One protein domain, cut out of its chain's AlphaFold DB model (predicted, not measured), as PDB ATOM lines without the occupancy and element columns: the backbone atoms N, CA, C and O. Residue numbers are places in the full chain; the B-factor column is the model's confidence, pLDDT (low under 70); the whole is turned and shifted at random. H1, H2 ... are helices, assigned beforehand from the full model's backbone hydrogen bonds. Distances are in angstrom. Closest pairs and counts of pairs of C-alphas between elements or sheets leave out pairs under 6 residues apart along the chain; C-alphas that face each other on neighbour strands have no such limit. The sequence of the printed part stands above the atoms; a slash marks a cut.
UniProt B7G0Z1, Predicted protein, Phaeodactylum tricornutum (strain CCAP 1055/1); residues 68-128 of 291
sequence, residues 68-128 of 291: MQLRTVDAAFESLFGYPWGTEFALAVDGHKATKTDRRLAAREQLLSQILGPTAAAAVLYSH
ATOM      1  N   MET A  68     204.455 281.811 247.691       82.25
ATOM      2  CA  MET A  68     203.625 282.004 246.499       82.25
ATOM      3  C   MET A  68     202.760 280.782 246.176       82.25
ATOM      4  O   MET A  68     201.607 280.948 245.793       82.25
ATOM      5  N   GLN A  69     203.289 279.571 246.359       86.56
ATOM      6  CA  GLN A  69     202.548 278.333 246.129       86.56
ATOM      7  C   GLN A  69     201.441 278.135 247.170       86.56
ATOM      8  O   GLN A  69     200.331 277.777 246.782       86.56
ATOM      9  N   LEU A  70     201.683 278.452 248.451       84.62
ATOM     10  CA  LEU A  70     200.619 278.455 249.469       84.62
ATOM     11  C   LEU A  70     199.489 279.390 249.052       84.62
ATOM     12  O   LEU A  70     198.350 278.959 248.987       84.62
ATOM     13  N   ARG A  71     199.803 280.625 248.641       84.19
ATOM     14  CA  ARG A  71     198.779 281.578 248.187       84.19
ATOM     15  C   ARG A  71     197.979 281.074 246.990       84.19
ATOM     16  O   ARG A  71     196.784 281.329 246.916       84.19
ATOM     17  N   THR A  72     198.615 280.372 246.050       88.69
ATOM     18  CA  THR A  72     197.885 279.776 244.920       88.69
ATOM     19  C   THR A  72     196.993 278.618 245.351       88.69
ATOM     20  O   THR A  72     195.894 278.485 244.822       88.69
ATOM     21  N   VAL A  73     197.434 277.811 246.318       88.56
ATOM     22  CA  VAL A  73     196.638 276.715 246.883       88.56
ATOM     23  C   VAL A  73     195.469 277.275 247.692       88.56
ATOM     24  O   VAL A  73     194.346 276.830 247.492       88.56
ATOM     25  N   ASP A  74     195.701 278.305 248.505       86.81
ATOM     26  CA  ASP A  74     194.673 278.989 249.290       86.81
ATOM     27  C   ASP A  74     193.631 279.654 248.382       86.81
ATOM     28  O   ASP A  74     192.434 279.497 248.602       86.81
ATOM     29  N   ALA A  75     194.060 280.321 247.303       87.56
ATOM     30  CA  ALA A  75     193.148 280.926 246.329       87.56
ATOM     31  C   ALA A  75     192.357 279.875 245.526       87.56
ATOM     32  O   ALA A  75     191.179 280.072 245.224       87.56
ATOM     33  N   ALA A  76     192.983 278.747 245.177       88.75
ATOM     34  CA  ALA A  76     192.294 277.637 244.522       88.75
ATOM     35  C   ALA A  76     191.286 276.965 245.468       88.75
ATOM     36  O   ALA A  76     190.182 276.622 245.044       88.75
ATOM     37  N   PHE A  77     191.641 276.822 246.746       88.94
ATOM     38  CA  PHE A  77     190.761 276.313 247.790       88.94
ATOM     39  C   PHE A  77     189.558 277.240 247.998       88.94
ATOM     40  O   PHE A  77     188.419 276.779 247.967       88.94
ATOM     41  N   GLU A  78     189.787 278.548 248.110       89.81
ATOM     42  CA  GLU A  78     188.724 279.545 248.253       89.81
ATOM     43  C   GLU A  78     187.795 279.577 247.031       89.81
ATOM     44  O   GLU A  78     186.580 279.648 247.184       89.81
ATOM     45  N   SER A  79     188.335 279.433 245.818       88.25
ATOM     46  CA  SER A  79     187.536 279.308 244.589       88.25
ATOM     47  C   SER A  79     186.665 278.044 244.574       88.25
ATOM     48  O   SER A  79     185.521 278.075 244.117       88.25
ATOM     49  N   LEU A  80     187.186 276.926 245.091       93.00
ATOM     50  CA  LEU A  80     186.491 275.639 245.085       93.00
ATOM     51  C   LEU A  80     185.418 275.538 246.176       93.00
ATOM     52  O   LEU A  80     184.338 274.996 245.933       93.00
ATOM     53  N   PHE A  81     185.715 276.038 247.374       84.62
ATOM     54  CA  PHE A  81     184.860 275.876 248.549       84.62
ATOM     55  C   PHE A  81     184.094 277.148 248.937       84.62
ATOM     56  O   PHE A  81     183.132 277.075 249.700       84.62
ATOM     57  N   GLY A  82     184.454 278.305 248.378       84.62
ATOM     58  CA  GLY A  82     183.799 279.586 248.651       84.62
ATOM     59  C   GLY A  82     184.162 280.204 250.004       84.62
ATOM     60  O   GLY A  82     183.466 281.115 250.453       84.62
ATOM     61  N   TYR A  83     185.206 279.706 250.670       84.69
ATOM     62  CA  TYR A  83     185.733 280.231 251.930       84.69
ATOM     63  C   TYR A  83     187.240 279.934 252.060       84.69
ATOM     64  O   TYR A  83     187.714 278.949 251.485       84.69
ATOM     65  N   PRO A  84     188.015 280.766 252.783       85.12
ATOM     66  CA  PRO A  84     189.459 280.584 252.901       85.12
ATOM     67  C   PRO A  84     189.829 279.351 253.736       85.12
ATOM     68  O   PRO A  84     189.082 278.901 254.606       85.12
ATOM     69  N   TRP A  85     191.018 278.801 253.493       80.62
ATOM     70  CA  TRP A  85     191.558 277.722 254.318       80.62
ATOM     71  C   TRP A  85     191.712 278.191 255.777       80.62
ATOM     72  O   TRP A  85     192.221 279.281 256.033       80.62
ATOM     73  N   GLY A  86     191.260 277.378 256.737       76.00
ATOM     74  CA  GLY A  86     191.302 277.718 258.166       76.00
ATOM     75  C   GLY A  86     190.087 278.484 258.700       76.00
ATOM     76  O   GLY A  86     190.134 278.962 259.832       76.00
ATOM     77  N   THR A  87     188.987 278.595 257.947       74.19
ATOM     78  CA  THR A  87     187.712 279.012 258.549       74.19
ATOM     79  C   THR A  87     187.250 277.972 259.560       74.19
ATOM     80  O   THR A  87     186.879 276.853 259.196       74.19
ATOM     81  N   GLU A  88     187.247 278.347 260.833       73.81
ATOM     82  CA  GLU A  88     186.627 277.546 261.876       73.81
ATOM     83  C   GLU A  88     185.110 277.622 261.716       73.81
ATOM     84  O   GLU A  88     184.479 278.658 261.936       73.81
ATOM     85  N   PHE A  89     184.514 276.507 261.308       68.38
ATOM     86  CA  PHE A  89     183.083 276.325 261.451       68.38
ATOM     87  C   PHE A  89     182.819 276.205 262.940       68.38
ATOM     88  O   PHE A  89     183.354 275.306 263.592       68.38
ATOM     89  N   ALA A  90     181.996 277.103 263.477       56.47
ATOM     90  CA  ALA A  90     181.446 276.969 264.815       56.47
ATOM     91  C   ALA A  90     180.452 275.794 264.828       56.47
ATOM     92  O   ALA A  90     179.250 275.961 265.027       56.47
ATOM     93  N   LEU A  91     180.962 274.581 264.602       55.16
ATOM     94  CA  LEU A  91     180.340 273.362 265.069       55.16
ATOM     95  C   LEU A  91     180.178 273.583 266.564       55.16
ATOM     96  O   LEU A  91     181.159 273.855 267.251       55.16
ATOM     97  N   ALA A  92     178.934 273.590 267.030       47.62
ATOM     98  CA  ALA A  92     178.612 273.817 268.424       47.62
ATOM     99  C   ALA A  92     179.339 272.770 269.280       47.62
ATOM    100  O   ALA A  92     178.847 271.669 269.490       47.62
ATOM    101  N   VAL A  93     180.542 273.116 269.736       51.47
ATOM    102  CA  VAL A  93     181.234 272.437 270.815       51.47
ATOM    103  C   VAL A  93     180.454 272.815 272.062       51.47
ATOM    104  O   VAL A  93     180.346 273.993 272.419       51.47
ATOM    105  N   ASP A  94     179.823 271.808 272.653       50.88
ATOM    106  CA  ASP A  94     178.999 271.909 273.848       50.88
ATOM    107  C   ASP A  94     179.744 272.675 274.952       50.88
ATOM    108  O   ASP A  94     180.658 272.156 275.586       50.88
ATOM    109  N   GLY A  95     179.377 273.940 275.187       55.06
ATOM    110  CA  GLY A  95     180.008 274.715 276.260       55.06
ATOM    111  C   GLY A  95     179.648 276.194 276.354       55.06
ATOM    112  O   GLY A  95     179.615 276.740 277.457       55.06
ATOM    113  N   HIS A  96     179.304 276.861 275.249       49.84
ATOM    114  CA  HIS A  96     178.939 278.281 275.284       49.84
ATOM    115  C   HIS A  96     177.424 278.478 275.159       49.84
ATOM    116  O   HIS A  96     176.768 277.885 274.304       49.84
ATOM    117  N   LYS A  97     176.838 279.318 276.028       53.78
ATOM    118  CA  LYS A  97     175.412 279.678 275.968       53.78
ATOM    119  C   LYS A  97     175.149 280.479 274.689       53.78
ATOM    120  O   LYS A  97     175.210 281.703 274.702       53.78
ATOM    121  N   ALA A  98     174.866 279.766 273.601       59.53
ATOM    122  CA  ALA A  98     174.550 280.328 272.297       59.53
ATOM    123  C   ALA A  98     173.423 281.359 272.417       59.53
ATOM    124  O   ALA A  98     172.364 281.080 273.003       59.53
ATOM    125  N   THR A  99     173.646 282.544 271.856       69.75
ATOM    126  CA  THR A  99     172.628 283.591 271.828       69.75
ATOM    127  C   THR A  99     171.457 283.155 270.936       69.75
ATOM    128  O   THR A  99     171.556 282.235 270.117       69.75
ATOM    129  N   LYS A 100     170.290 283.798 271.076       71.00
ATOM    130  CA  LYS A 100     169.107 283.469 270.255       71.00
ATOM    131  C   LYS A 100     169.374 283.648 268.751       71.00
ATOM    132  O   LYS A 100     168.741 282.975 267.940       71.00
ATOM    133  N   THR A 101     170.291 284.545 268.387       72.38
ATOM    134  CA  THR A 101     170.755 284.756 267.012       72.38
ATOM    135  C   THR A 101     171.653 283.619 266.538       72.38
ATOM    136  O   THR A 101     171.432 283.130 265.433       72.38
ATOM    137  N   ASP A 102     172.546 283.108 267.388       74.00
ATOM    138  CA  ASP A 102     173.432 281.985 267.040       74.00
ATOM    139  C   ASP A 102     172.637 280.704 266.797       74.00
ATOM    140  O   ASP A 102     172.843 280.022 265.799       74.00
ATOM    141  N   ARG A 103     171.633 280.417 267.639       75.81
ATOM    142  CA  ARG A 103     170.746 279.258 267.429       75.81
ATOM    143  C   ARG A 103     169.963 279.347 266.121       75.81
ATOM    144  O   ARG A 103     169.708 278.329 265.486       75.81
ATOM    145  N   ARG A 104     169.561 280.558 265.715       78.94
ATOM    146  CA  ARG A 104     168.853 280.785 264.446       78.94
ATOM    147  C   ARG A 104     169.779 280.641 263.243       78.94
ATOM    148  O   ARG A 104     169.342 280.098 262.234       78.94
ATOM    149  N   LEU A 105     171.018 281.119 263.345       80.44
ATOM    150  CA  LEU A 105     172.028 280.951 262.301       80.44
ATOM    151  C   LEU A 105     172.416 279.480 262.150       80.44
ATOM    152  O   LEU A 105     172.356 278.978 261.036       80.44
ATOM    153  N   ALA A 106     172.653 278.770 263.254       82.12
ATOM    154  CA  ALA A 106     172.934 277.336 263.246       82.12
ATOM    155  C   ALA A 106     171.770 276.521 262.654       82.12
ATOM    156  O   ALA A 106     171.981 275.659 261.808       82.12
ATOM    157  N   ALA A 107     170.519 276.831 263.022       85.56
ATOM    158  CA  ALA A 107     169.351 276.176 262.427       85.56
ATOM    159  C   ALA A 107     169.214 276.480 260.923       85.56
ATOM    160  O   ALA A 107     168.843 275.609 260.136       85.56
ATOM    161  N   ARG A 108     169.528 277.713 260.506       85.75
ATOM    162  CA  ARG A 108     169.532 278.111 259.093       85.75
ATOM    163  C   ARG A 108     170.643 277.398 258.320       85.75
ATOM    164  O   ARG A 108     170.398 276.967 257.201       85.75
ATOM    165  N   GLU A 109     171.823 277.252 258.903       85.62
ATOM    166  CA  GLU A 109     172.957 276.530 258.323       85.62
ATOM    167  C   GLU A 109     172.682 275.033 258.185       85.62
ATOM    168  O   GLU A 109     172.909 274.465 257.119       85.62
ATOM    169  N   GLN A 110     172.105 274.403 259.209       88.19
ATOM    170  CA  GLN A 110     171.678 273.003 259.147       88.19
ATOM    171  C   GLN A 110     170.634 272.780 258.045       88.19
ATOM    172  O   GLN A 110     170.741 271.839 257.263       88.19
ATOM    173  N   LEU A 111     169.658 273.681 257.922       87.12
ATOM    174  CA  LEU A 111     168.639 273.579 256.879       87.12
ATOM    175  C   LEU A 111     169.240 273.785 255.482       87.12
ATOM    176  O   LEU A 111     168.947 273.024 254.560       87.12
ATOM    177  N   LEU A 112     170.091 274.801 255.311       88.56
ATOM    178  CA  LEU A 112     170.719 275.084 254.020       88.56
ATOM    179  C   LEU A 112     171.703 273.982 253.615       88.56
ATOM    180  O   LEU A 112     171.743 273.626 252.441       88.56
ATOM    181  N   SER A 113     172.448 273.401 254.558       85.62
ATOM    182  CA  SER A 113     173.361 272.285 254.277       85.62
ATOM    183  C   SER A 113     172.611 271.001 253.926       85.62
ATOM    184  O   SER A 113     173.055 270.276 253.039       85.62
ATOM    185  N   GLN A 114     171.443 270.750 254.525       83.94
ATOM    186  CA  GLN A 114     170.605 269.601 254.171       83.94
ATOM    187  C   GLN A 114     170.017 269.706 252.753       83.94
ATOM    188  O   GLN A 114     169.837 268.688 252.088       83.94
ATOM    189  N   ILE A 115     169.715 270.921 252.287       84.81
ATOM    190  CA  ILE A 115     169.061 271.147 250.988       84.81
ATOM    191  C   ILE A 115     170.080 271.377 249.858       84.81
ATOM    192  O   ILE A 115     169.882 270.876 248.754       84.81
ATOM    193  N   LEU A 116     171.146 272.143 250.108       86.56
ATOM    194  CA  LEU A 116     172.105 272.578 249.083       86.56
ATOM    195  C   LEU A 116     173.496 271.934 249.239       86.56
ATOM    196  O   LEU A 116     174.336 272.084 248.355       86.56
ATOM    197  N   GLY A 117     173.750 271.217 250.338       83.12
ATOM    198  CA  GLY A 117     175.085 270.750 250.712       83.12
ATOM    199  C   GLY A 117     175.905 271.819 251.455       83.12
ATOM    200  O   GLY A 117     175.582 273.010 251.397       83.12
ATOM    201  N   PRO A 118     176.976 271.420 252.170       80.25
ATOM    202  CA  PRO A 118     177.731 272.308 253.063       80.25
ATOM    203  C   PRO A 118     178.361 273.507 252.333       80.25
ATOM    204  O   PRO A 118     178.278 274.634 252.814       80.25
ATOM    205  N   THR A 119     178.909 273.297 251.134       78.94
ATOM    206  CA  THR A 119     179.601 274.338 250.354       78.94
ATOM    207  C   THR A 119     178.654 275.437 249.862       78.94
ATOM    208  O   THR A 119     178.920 276.627 250.013       78.94
ATOM    209  N   ALA A 120     177.504 275.056 249.305       79.25
ATOM    210  CA  ALA A 120     176.522 276.018 248.809       79.25
ATOM    211  C   ALA A 120     175.782 276.728 249.956       79.25
ATOM    212  O   ALA A 120     175.436 277.904 249.834       79.25
ATOM    213  N   ALA A 121     175.583 276.046 251.088       85.56
ATOM    214  CA  ALA A 121     175.048 276.656 252.300       85.56
ATOM    215  C   ALA A 121     175.971 277.758 252.839       85.56
ATOM    216  O   ALA A 121     175.492 278.857 253.128       85.56
ATOM    217  N   ALA A 122     177.282 277.496 252.900       82.06
ATOM    218  CA  ALA A 122     178.279 278.489 253.288       82.06
ATOM    219  C   ALA A 122     178.235 279.707 252.350       82.06
ATOM    220  O   ALA A 122     178.067 280.833 252.816       82.06
ATOM    221  N   ALA A 123     178.255 279.500 251.030       80.94
ATOM    222  CA  ALA A 123     178.184 280.600 250.064       80.94
ATOM    223  C   ALA A 123     176.962 281.517 250.287       80.94
ATOM    224  O   ALA A 123     177.083 282.743 250.267       80.94
ATOM    225  N   VAL A 124     175.786 280.948 250.570       80.25
ATOM    226  CA  VAL A 124     174.554 281.718 250.832       80.25
ATOM    227  C   VAL A 124     174.603 282.465 252.169       80.25
ATOM    228  O   VAL A 124     174.091 283.585 252.271       80.25
ATOM    229  N   LEU A 125     175.195 281.871 253.207       81.06
ATOM    230  CA  LEU A 125     175.319 282.504 254.524       81.06
ATOM    231  C   LEU A 125     176.346 283.641 254.523       81.06
ATOM    232  O   LEU A 125     176.112 284.683 255.136       81.06
ATOM    233  N   TYR A 126     177.440 283.469 253.786       71.44
ATOM    234  CA  TYR A 126     178.543 284.419 253.727       71.44
ATOM    235  C   TYR A 126     178.421 285.433 252.571       71.44
ATOM    236  O   TYR A 126     179.089 286.458 252.600       71.44
ATOM    237  N   SER A 127     177.509 285.287 251.610       69.38
ATOM    238  CA  SER A 127     177.333 286.297 250.545       69.38
ATOM    239  C   SER A 127     176.847 287.672 251.053       69.38
ATOM    240  O   SER A 127     177.095 288.688 250.408       69.38
ATOM    241  N   HIS A 128     176.203 287.743 252.224       55.38
ATOM    242  CA  HIS A 128     175.569 288.976 252.715       55.38
ATOM    243  C   HIS A 128     176.448 289.893 253.581       55.38
ATOM    244  O   HIS A 128     176.018 291.006 253.885       55.38
TER     245      HIS A 128
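Overview. This is residues 68 to 128 of the 291 residues of the protein "Predicted protein" of Phaeodactylum tricornutum (strain CCAP 1055/1) (UniProt B7G0Z1). A helical hairpin of H2 and H3 makes one end of an elongated model, and H1 makes the other, its last residue near H3. A long loop, residues 82 to 99, leads from H1 to the start of H2. The printed part has 61 residues with three named helices, H1, H2 and H3, and no named strand: all helix, loose, radius of gyration of the C-alphas 13.7 A, spans 41 by 26 by 19 A.

Along the chain. H1, residues 68 to 81, begins at C-alpha 68 (203.625, 282.004, 246.499) and is 19.8 A long. H2, residues 100 to 116, is 24.0 A long. H3, residues 118 to 126, is 12.2 A long and ends at C-alpha 126 (178.543, 284.419, 253.727).

Arrangement. H1 is close to but not clearly touching H3; their closest C-alphas, Phe 81 and Thr 119, are 5.8 A apart, and their lines are about perpendicular at 86 degrees. H1 and H2 are apart. With residues 109 to 113 alone, H2 touches H3, closest at the C-alphas of Leu 112 and Ala 121, 4.9 A. This hairpin runs opposite ways at a steep tilt of 45 degrees. In H1, H2 and H3 every O i to N i+4 pair is within hydrogen-bond range.

Size, cuts and confidence. The C-alphas farthest apart, Met 68 and Lys 100, are 41.9 A apart. The printed part has no cut. The link H1 to H2 is long, H2 to H3 tight. Residues 89 to 99 and 127 to 128 have pLDDT under 70.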